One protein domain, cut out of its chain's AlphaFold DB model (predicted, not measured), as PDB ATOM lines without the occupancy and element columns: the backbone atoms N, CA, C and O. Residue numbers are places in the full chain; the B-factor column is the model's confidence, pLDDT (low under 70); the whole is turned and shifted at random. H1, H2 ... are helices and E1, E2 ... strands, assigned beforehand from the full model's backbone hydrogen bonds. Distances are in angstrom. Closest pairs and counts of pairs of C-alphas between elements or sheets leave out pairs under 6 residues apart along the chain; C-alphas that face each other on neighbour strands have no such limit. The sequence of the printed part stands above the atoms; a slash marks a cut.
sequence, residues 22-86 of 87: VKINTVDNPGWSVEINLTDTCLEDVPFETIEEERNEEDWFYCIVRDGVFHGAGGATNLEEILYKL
ATOM      1  N   VAL A  22     127.007 128.109 159.514       79.94
ATOM      2  CA  VAL A  22     126.592 128.916 160.662       79.94
ATOM      3  C   VAL A  22     127.307 130.261 160.544       79.94
ATOM      4  O   VAL A  22     128.539 130.305 160.553       79.94
ATOM      5  N   LYS A  23     126.558 131.356 160.425       85.00
ATOM      6  CA  LYS A  23     127.077 132.724 160.521       85.00
ATOM      7  C   LYS A  23     126.477 133.379 161.752       85.00
ATOM      8  O   LYS A  23     125.266 133.342 161.929       85.00
ATOM      9  N   ILE A  24     127.326 133.978 162.578       86.81
ATOM     10  CA  ILE A  24     126.907 134.763 163.738       86.81
ATOM     11  C   ILE A  24     127.575 136.123 163.607       86.81
ATOM     12  O   ILE A  24     128.800 136.201 163.539       86.81
ATOM     13  N   ASN A  25     126.768 137.174 163.548       85.19
ATOM     14  CA  ASN A  25     127.213 138.554 163.420       85.19
ATOM     15  C   ASN A  25     126.635 139.399 164.554       85.19
ATOM     16  O   ASN A  25     125.590 139.072 165.117       85.19
ATOM     17  N   THR A  26     127.296 140.513 164.847       81.25
ATOM     18  CA  THR A  26     126.726 141.588 165.662       81.25
ATOM     19  C   THR A  26     126.014 142.589 164.757       81.25
ATOM     20  O   THR A  26     126.534 142.914 163.688       81.25
ATOM     21  N   VAL A  27     124.855 143.089 165.175       75.81
ATOM     22  CA  VAL A  27     124.144 144.196 164.505       75.81
ATOM     23  C   VAL A  27     124.403 145.526 165.226       75.81
ATOM     24  O   VAL A  27     124.811 145.529 166.388       75.81
ATOM     25  N   ASP A  28     124.213 146.655 164.531       52.12
ATOM     26  CA  ASP A  28     124.321 147.990 165.134       52.12
ATOM     27  C   ASP A  28     123.159 148.215 166.123       52.12
ATOM     28  O   ASP A  28     121.999 148.018 165.763       52.12
ATOM     29  N   ASN A  29     123.495 148.651 167.350       57.25
ATOM     30  CA  ASN A  29     122.720 148.535 168.604       57.25
ATOM     31  C   ASN A  29     122.780 147.095 169.168       57.25
ATOM     32  O   ASN A  29     122.271 146.183 168.523       57.25
ATOM     33  N   PRO A  30     123.477 146.855 170.301       77.06
ATOM     34  CA  PRO A  30     124.092 145.563 170.607       77.06
ATOM     35  C   PRO A  30     123.089 144.412 170.520       77.06
ATOM     36  O   PRO A  30     122.098 144.357 171.244       77.06
ATOM     37  N   GLY A  31     123.376 143.480 169.618       88.81
ATOM     38  CA  GLY A  31     122.492 142.373 169.305       88.81
ATOM     39  C   GLY A  31     123.168 141.363 168.395       88.81
ATOM     40  O   GLY A  31     124.277 141.584 167.897       88.81
ATOM     41  N   TRP A  32     122.482 140.253 168.179       92.44
ATOM     42  CA  TRP A  32     122.964 139.120 167.407       92.44
ATOM     43  C   TRP A  32     122.129 138.925 166.152       92.44
ATOM     44  O   TRP A  32     120.914 139.088 166.167       92.44
ATOM     45  N   SER A  33     122.793 138.514 165.079       93.00
ATOM     46  CA  SER A  33     122.176 137.907 163.906       93.00
ATOM     47  C   SER A  33     122.805 136.536 163.690       93.00
ATOM     48  O   SER A  33     124.027 136.393 163.748       93.00
ATOM     49  N   VAL A  34     121.967 135.530 163.468       93.38
ATOM     50  CA  VAL A  34     122.337 134.133 163.259       93.38
ATOM     51  C   VAL A  34     121.732 133.665 161.939       93.38
ATOM     52  O   VAL A  34     120.534 133.810 161.724       93.38
ATOM     53  N   GLU A  35     122.545 133.071 161.071       93.94
ATOM     54  CA  GLU A  35     122.085 132.339 159.887       93.94
ATOM     55  C   GLU A  35     122.627 130.913 159.941       93.94
ATOM     56  O   GLU A  35     123.827 130.721 160.148       93.94
ATOM     57  N   ILE A  36     121.768 129.913 159.744       91.56
ATOM     58  CA  ILE A  36     122.162 128.499 159.695       91.56
ATOM     59  C   ILE A  36     121.495 127.854 158.484       91.56
ATOM     60  O   ILE A  36     120.275 127.741 158.427       91.56
ATOM     61  N   ASN A  37     122.299 127.431 157.509       90.81
ATOM     62  CA  ASN A  37     121.797 126.674 156.363       90.81
ATOM     63  C   ASN A  37     121.383 125.256 156.809       90.81
ATOM     64  O   ASN A  37     122.203 124.530 157.380       90.81
ATOM     65  N   LEU A  38     120.123 124.895 156.556       90.00
ATOM     66  CA  LEU A  38     119.521 123.618 156.941       90.00
ATOM     67  C   LEU A  38     119.541 122.574 155.814       90.00
ATOM     68  O   LEU A  38     119.226 121.419 156.090       90.00
ATOM     69  N   THR A  39     119.933 122.931 154.589       87.31
ATOM     70  CA  THR A  39     120.079 121.996 153.461       87.31
ATOM     71  C   THR A  39     121.060 120.871 153.793       87.31
ATOM     72  O   THR A  39     122.112 121.101 154.397       87.31
ATOM     73  N   ASP A  40     120.716 119.646 153.401       85.19
ATOM     74  CA  ASP A  40     121.399 118.397 153.742       85.19
ATOM     75  C   ASP A  40     121.538 118.164 155.262       85.19
ATOM     76  O   ASP A  40     122.480 117.511 155.735       85.19
ATOM     77  N   THR A  41     120.618 118.708 156.063       82.56
ATOM     78  CA  THR A  41     120.526 118.430 157.502       82.56
ATOM     79  C   THR A  41     119.212 117.737 157.845       82.56
ATOM     80  O   THR A  41     118.252 117.751 157.083       82.56
ATOM     81  N   CYS A  42     119.131 117.153 159.041       85.88
ATOM     82  CA  CYS A  42     117.891 116.551 159.536       85.88
ATOM     83  C   CYS A  42     116.748 117.558 159.767       85.88
ATOM     84  O   CYS A  42     115.648 117.129 160.103       85.88
ATOM     85  N   LEU A  43     117.013 118.860 159.631       87.94
ATOM     86  CA  LEU A  43     116.049 119.941 159.824       87.94
ATOM     87  C   LEU A  43     115.556 120.555 158.501       87.94
ATOM     88  O   LEU A  43     114.714 121.441 158.553       87.94
ATOM     89  N   GLU A  44     116.051 120.107 157.337       87.69
ATOM     90  CA  GLU A  44     115.744 120.708 156.022       87.69
ATOM     91  C   GLU A  44     114.240 120.793 155.728       87.69
ATOM     92  O   GLU A  44     113.739 121.849 155.352       87.69
ATOM     93  N   ASP A  45     113.518 119.698 155.969       89.62
ATOM     94  CA  ASP A  45     112.077 119.583 155.713       89.62
ATOM     95  C   ASP A  45     111.235 119.660 156.996       89.62
ATOM     96  O   ASP A  45     110.047 119.326 156.999       89.62
ATOM     97  N   VAL A  46     111.844 120.055 158.119       91.56
ATOM     98  CA  VAL A  46     111.134 120.175 159.395       91.56
ATOM     99  C   VAL A  46     110.395 121.516 159.419       91.56
ATOM    100  O   VAL A  46     111.037 122.563 159.330       91.56
ATOM    101  N   PRO A  47     109.052 121.526 159.552       93.38
ATOM    102  CA  PRO A  47     108.309 122.773 159.658       93.38
ATOM    103  C   PRO A  47     108.762 123.576 160.876       93.38
ATOM    104  O   PRO A  47     108.846 123.043 161.981       93.38
ATOM    105  N   PHE A  48     108.998 124.869 160.673       94.94
ATOM    106  CA  PHE A  48     109.391 125.796 161.725       94.94
ATOM    107  C   PHE A  48     108.379 126.938 161.806       94.94
ATOM    108  O   PHE A  48     108.173 127.670 160.835       94.94
ATOM    109  N   GLU A  49     107.737 127.092 162.959       96.56
ATOM    110  CA  GLU A  49     106.847 128.223 163.215       96.56
ATOM    111  C   GLU A  49     107.672 129.477 163.511       96.56
ATOM    112  O   GLU A  49     108.663 129.416 164.232       96.56
ATOM    113  N   THR A  50     107.282 130.622 162.948       97.19
ATOM    114  CA  THR A  50     107.957 131.890 163.257       97.19
ATOM    115  C   THR A  50     107.763 132.226 164.731       97.19
ATOM    116  O   THR A  50     106.636 132.208 165.218       97.19
ATOM    117  N   ILE A  51     108.852 132.555 165.424       97.50
ATOM    118  CA  ILE A  51     108.833 132.901 166.847       97.50
ATOM    119  C   ILE A  51     109.287 134.344 166.988       97.50
ATOM    120  O   ILE A  51     110.316 134.722 166.433       97.50
ATOM    121  N   GLU A  52     108.539 135.124 167.753       97.12
ATOM    122  CA  GLU A  52     108.858 136.510 168.069       97.12
ATOM    123  C   GLU A  52     108.512 136.761 169.537       97.12
ATOM    124  O   GLU A  52     107.382 136.520 169.966       97.12
ATOM    125  N   GLU A  53     109.496 137.201 170.314       97.31
ATOM    126  CA  GLU A  53     109.312 137.619 171.702       97.31
ATOM    127  C   GLU A  53     110.033 138.949 171.921       97.31
ATOM    128  O   GLU A  53     111.244 139.046 171.732       97.31
ATOM    129  N   GLU A  54     109.295 139.965 172.360       95.56
ATOM    130  CA  GLU A  54     109.826 141.286 172.697       95.56
ATOM    131  C   GLU A  54     109.517 141.572 174.169       95.56
ATOM    132  O   GLU A  54     108.362 141.776 174.550       95.56
ATOM    133  N   ARG A  55     110.546 141.519 175.025       95.44
ATOM    134  CA  ARG A  55     110.406 141.736 176.475       95.44
ATOM    135  C   ARG A  55     110.840 143.148 176.848       95.44
ATOM    136  O   ARG A  55     110.176 143.796 177.656       95.44
ATOM    137  N   ASN A  56     111.942 143.621 176.265       92.56
ATOM    138  CA  ASN A  56     112.402 145.010 176.298       92.56
ATOM    139  C   ASN A  56     113.420 145.275 175.166       92.56
ATOM    140  O   ASN A  56     113.710 144.391 174.367       92.56
ATOM    141  N   GLU A  57     113.980 146.488 175.115       86.94
ATOM    142  CA  GLU A  57     114.909 146.934 174.061       86.94
ATOM    143  C   GLU A  57     116.193 146.087 173.935       86.94
ATOM    144  O   GLU A  57     116.754 145.980 172.845       86.94
ATOM    145  N   GLU A  58     116.658 145.472 175.026       88.75
ATOM    146  CA  GLU A  58     117.866 144.631 175.063       88.75
ATOM    147  C   GLU A  58     117.554 143.127 175.132       88.75
ATOM    148  O   GLU A  58     118.454 142.312 174.927       88.75
ATOM    149  N   ASP A  59     116.301 142.765 175.416       93.88
ATOM    150  CA  ASP A  59     115.818 141.398 175.604       93.88
ATOM    151  C   ASP A  59     114.643 141.127 174.662       93.88
ATOM    152  O   ASP A  59     113.463 141.326 174.981       93.88
ATOM    153  N   TRP A  60     114.999 140.701 173.462       95.25
ATOM    154  CA  TRP A  60     114.065 140.359 172.406       95.25
ATOM    155  C   TRP A  60     114.718 139.349 171.474       95.25
ATOM    156  O   TRP A  60     115.943 139.316 171.330       95.25
ATOM    157  N   PHE A  61     113.912 138.530 170.812       96.62
ATOM    158  CA  PHE A  61     114.399 137.726 169.706       96.62
ATOM    159  C   PHE A  61     113.306 137.420 168.687       96.62
ATOM    160  O   PHE A  61     112.109 137.421 168.970       96.62
ATOM    161  N   TYR A  62     113.768 137.107 167.488       97.06
ATOM    162  CA  TYR A  62     112.974 136.707 166.347       97.06
ATOM    163  C   TYR A  62     113.668 135.538 165.652       97.06
ATOM    164  O   TYR A  62     114.860 135.621 165.349       97.06
ATOM    165  N   CYS A  63     112.930 134.463 165.382       97.94
ATOM    166  CA  CYS A  63     113.427 133.279 164.692       97.94
ATOM    167  C   CYS A  63     112.475 132.870 163.567       97.94
ATOM    168  O   CYS A  63     111.260 132.801 163.759       97.94
ATOM    169  N   ILE A  64     113.028 132.528 162.408       97.81
ATOM    170  CA  ILE A  64     112.260 132.036 161.264       97.81
ATOM    171  C   ILE A  64     113.103 131.115 160.386       97.81
ATOM    172  O   ILE A  64     114.313 131.289 160.283       97.81
ATOM    173  N   VAL A  65     112.460 130.175 159.691       96.50
ATOM    174  CA  VAL A  65     113.072 129.464 158.564       96.50
ATOM    175  C   VAL A  65     112.480 129.986 157.258       96.50
ATOM    176  O   VAL A  65     111.260 130.008 157.086       96.50
ATOM    177  N   ARG A  66     113.342 130.424 156.336       95.38
ATOM    178  CA  ARG A  66     112.977 130.816 154.967       95.38
ATOM    179  C   ARG A  66     114.008 130.254 154.003       95.38
ATOM    180  O   ARG A  66     115.195 130.281 154.298       95.38
ATOM    181  N   ASP A  67     113.544 129.723 152.876       93.38
ATOM    182  CA  ASP A  67     114.403 129.209 151.800       93.38
ATOM    183  C   ASP A  67     115.483 128.211 152.279       93.38
ATOM    184  O   ASP A  67     116.622 128.235 151.818       93.38
ATOM    185  N   GLY A  68     115.134 127.341 153.239       91.50
ATOM    186  CA  GLY A  68     116.052 126.340 153.802       91.50
ATOM    187  C   GLY A  68     117.110 126.904 154.760       91.50
ATOM    188  O   GLY A  68     118.067 126.211 155.101       91.50
ATOM    189  N   VAL A  69     116.962 128.152 155.210       94.12
ATOM    190  CA  VAL A  69     117.884 128.817 156.136       94.12
ATOM    191  C   VAL A  69     117.135 129.249 157.393       94.12
ATOM    192  O   VAL A  69     116.103 129.914 157.322       94.12
ATOM    193  N   PHE A  70     117.668 128.882 158.556       95.56
ATOM    194  CA  PHE A  70     117.250 129.444 159.835       95.56
ATOM    195  C   PHE A  70     117.877 130.826 160.014       95.56
ATOM    196  O   PHE A  70     119.098 130.971 159.945       95.56
ATOM    197  N   HIS A  71     117.036 131.815 160.284       97.06
ATOM    198  CA  HIS A  71     117.409 133.182 160.603       97.06
ATOM    199  C   HIS A  71     116.981 133.493 162.032       97.06
ATOM    200  O   HIS A  71     115.803 133.385 162.367       97.06
ATOM    201  N   GLY A  72     117.939 133.911 162.851       96.12
ATOM    202  CA  GLY A  72     117.720 134.399 164.202       96.12
ATOM    203  C   GLY A  72     118.228 135.826 164.352       96.12
ATOM    204  O   GLY A  72     119.293 136.162 163.836       96.12
ATOM    205  N   ALA A  73     117.493 136.664 165.066       95.81
ATOM    206  CA  ALA A  73     117.940 137.984 165.485       95.81
ATOM    207  C   ALA A  73     117.512 138.233 166.928       95.81
ATOM    208  O   ALA A  73     116.495 137.696 167.356       95.81
ATOM    209  N   GLY A  74     118.270 139.022 167.680       95.31
ATOM    210  CA  GLY A  74     117.874 139.376 169.039       95.31
ATOM    211  C   GLY A  74     118.827 140.326 169.732       95.31
ATOM    212  O   GLY A  74     119.897 140.646 169.208       95.31
ATOM    213  N   GLY A  75     118.429 140.759 170.922       94.50
ATOM    214  CA  GLY A  75     119.216 141.639 171.771       94.50
ATOM    215  C   GLY A  75     120.513 140.996 172.275       94.50
ATOM    216  O   GLY A  75     120.789 139.809 172.062       94.50
ATOM    217  N   ALA A  76     121.355 141.796 172.930       91.31
ATOM    218  CA  ALA A  76     122.726 141.435 173.307       91.31
ATOM    219  C   ALA A  76     122.836 140.146 174.144       91.31
ATOM    220  O   ALA A  76     123.865 139.464 174.098       91.31
ATOM    221  N   THR A  77     121.788 139.796 174.893       91.06
ATOM    222  CA  THR A  77     121.750 138.630 175.786       91.06
ATOM    223  C   THR A  77     121.060 137.406 175.183       91.06
ATOM    224  O   THR A  77     121.087 136.343 175.796       91.06
ATOM    225  N   ASN A  78     120.475 137.505 173.985       94.69
ATOM    226  CA  ASN A  78     119.565 136.479 173.464       94.69
ATOM    227  C   ASN A  78     120.212 135.456 172.513       94.69
ATOM    228  O   ASN A  78     119.505 134.601 171.985       94.69
ATOM    229  N   LEU A  79     121.537 135.481 172.295       92.25
ATOM    230  CA  LEU A  79     122.204 134.523 171.390       92.25
ATOM    231  C   LEU A  79     121.919 133.062 171.765       92.25
ATOM    232  O   LEU A  79     121.644 132.241 170.895       92.25
ATOM    233  N   GLU A  80     121.988 132.735 173.056       93.25
ATOM    234  CA  GLU A  80     121.727 131.374 173.533       93.25
ATOM    235  C   GLU A  80     120.265 130.970 173.312       93.25
ATOM    236  O   GLU A  80     120.003 129.867 172.835       93.25
ATOM    237  N   GLU A  81     119.319 131.876 173.580       94.56
ATOM    238  CA  GLU A  81     117.894 131.637 173.335       94.56
ATOM    239  C   GLU A  81     117.613 131.387 171.851       94.56
ATOM    240  O   GLU A  81     116.936 130.415 171.520       94.56
ATOM    241  N   ILE A  82     118.192 132.199 170.959       94.56
ATOM    242  CA  ILE A  82     118.085 132.034 169.504       94.56
ATOM    243  C   ILE A  82     118.568 130.641 169.084       94.56
ATOM    244  O   ILE A  82     117.861 129.933 168.368       94.56
ATOM    245  N   LEU A  83     119.752 130.223 169.547       92.19
ATOM    246  CA  LEU A  83     120.317 128.913 169.210       92.19
ATOM    247  C   LEU A  83     119.493 127.759 169.791       92.19
ATOM    248  O   LEU A  83     119.412 126.695 169.177       92.19
ATOM    249  N   TYR A  84     118.857 127.958 170.947       92.81
ATOM    250  CA  TYR A  84     117.996 126.950 171.556       92.81
ATOM    251  C   TYR A  84     116.706 126.711 170.764       92.81
ATOM    252  O   TYR A  84     116.193 125.593 170.787       92.81
ATOM    253  N   LYS A  85     116.191 127.720 170.040       92.62
ATOM    254  CA  LYS A  85     114.967 127.576 169.232       92.62
ATOM    255  C   LYS A  85     115.127 126.644 168.031       92.62
ATOM    256  O   LYS A  85     114.114 126.181 167.531       92.62
ATOM    257  N   LEU A  86     116.351 126.357 167.585       84.19
ATOM    258  CA  LEU A  86     116.622 125.446 166.463       84.19
ATOM    259  C   LEU A  86     116.741 123.959 166.884       84.19
ATOM    260  O   LEU A  86     117.170 123.133 166.082       84.19
TER     261      LEU A  86
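This is residues 22 to 86 of the 87 residues of an uncharacterized protein of Paenibacillus sp. VT-16-81 (UniProt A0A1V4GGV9). A twisted five-stranded sheet has the short helix H1 over one face, its other face bare; loop residues 38 to 50 join E2 to E3 round one end. The printed part has 65 residues, with five named strands, then one named helix. The sheet, E1 E2 E5 E4 E3, is antiparallel; the class is mostly strand. The whole is compact, radius of gyration of the C-alphas 11.7 A, spanning 34 by 20 by 17 A.

Inner strand E5, residues 69 to 75, has antiparallel neighbours E2, residues 31 to 37 (N 34 and O 72, 2.8 A), and E4, residues 60 to 66 (N 71 and O 64, 2.8 A). Edge strand E1, residues 22 to 27, forms a hairpin with E2 (N 25 and O 33, 2.9 A). Edge strand E3, residues 51 to 54, forms one with E4 (N 53 and O 61, 2.9 A). E3 E4 E5 is a meander, each strand the antiparallel neighbour of the one before; E2 makes it a Greek key, first strand beside fourth. H1, residues 79 to 84, is on the sheet over E5, height 7.8 A, slantwise at 35 degrees on the local plane; their closest C-alphas, Gly 72 and Ile 82, are 5.8 A apart. Every O i to N i+4 pair in H1 is within hydrogen-bond range.

From first to last C-alpha, E2 measures 20.4 A, E5 20.3 A, E4 19.9 A. E1 begins at C-alpha 22 (126.592, 128.916, 160.662); H1 ends at C-alpha 84 (117.996, 126.950, 171.556).

The farthest C-alphas, Asp 40 and Asn 56, are 36.0 A apart. The printed part has no cut; E2 to E3 is a long link. Residues 28 to 29 have pLDDT under 70.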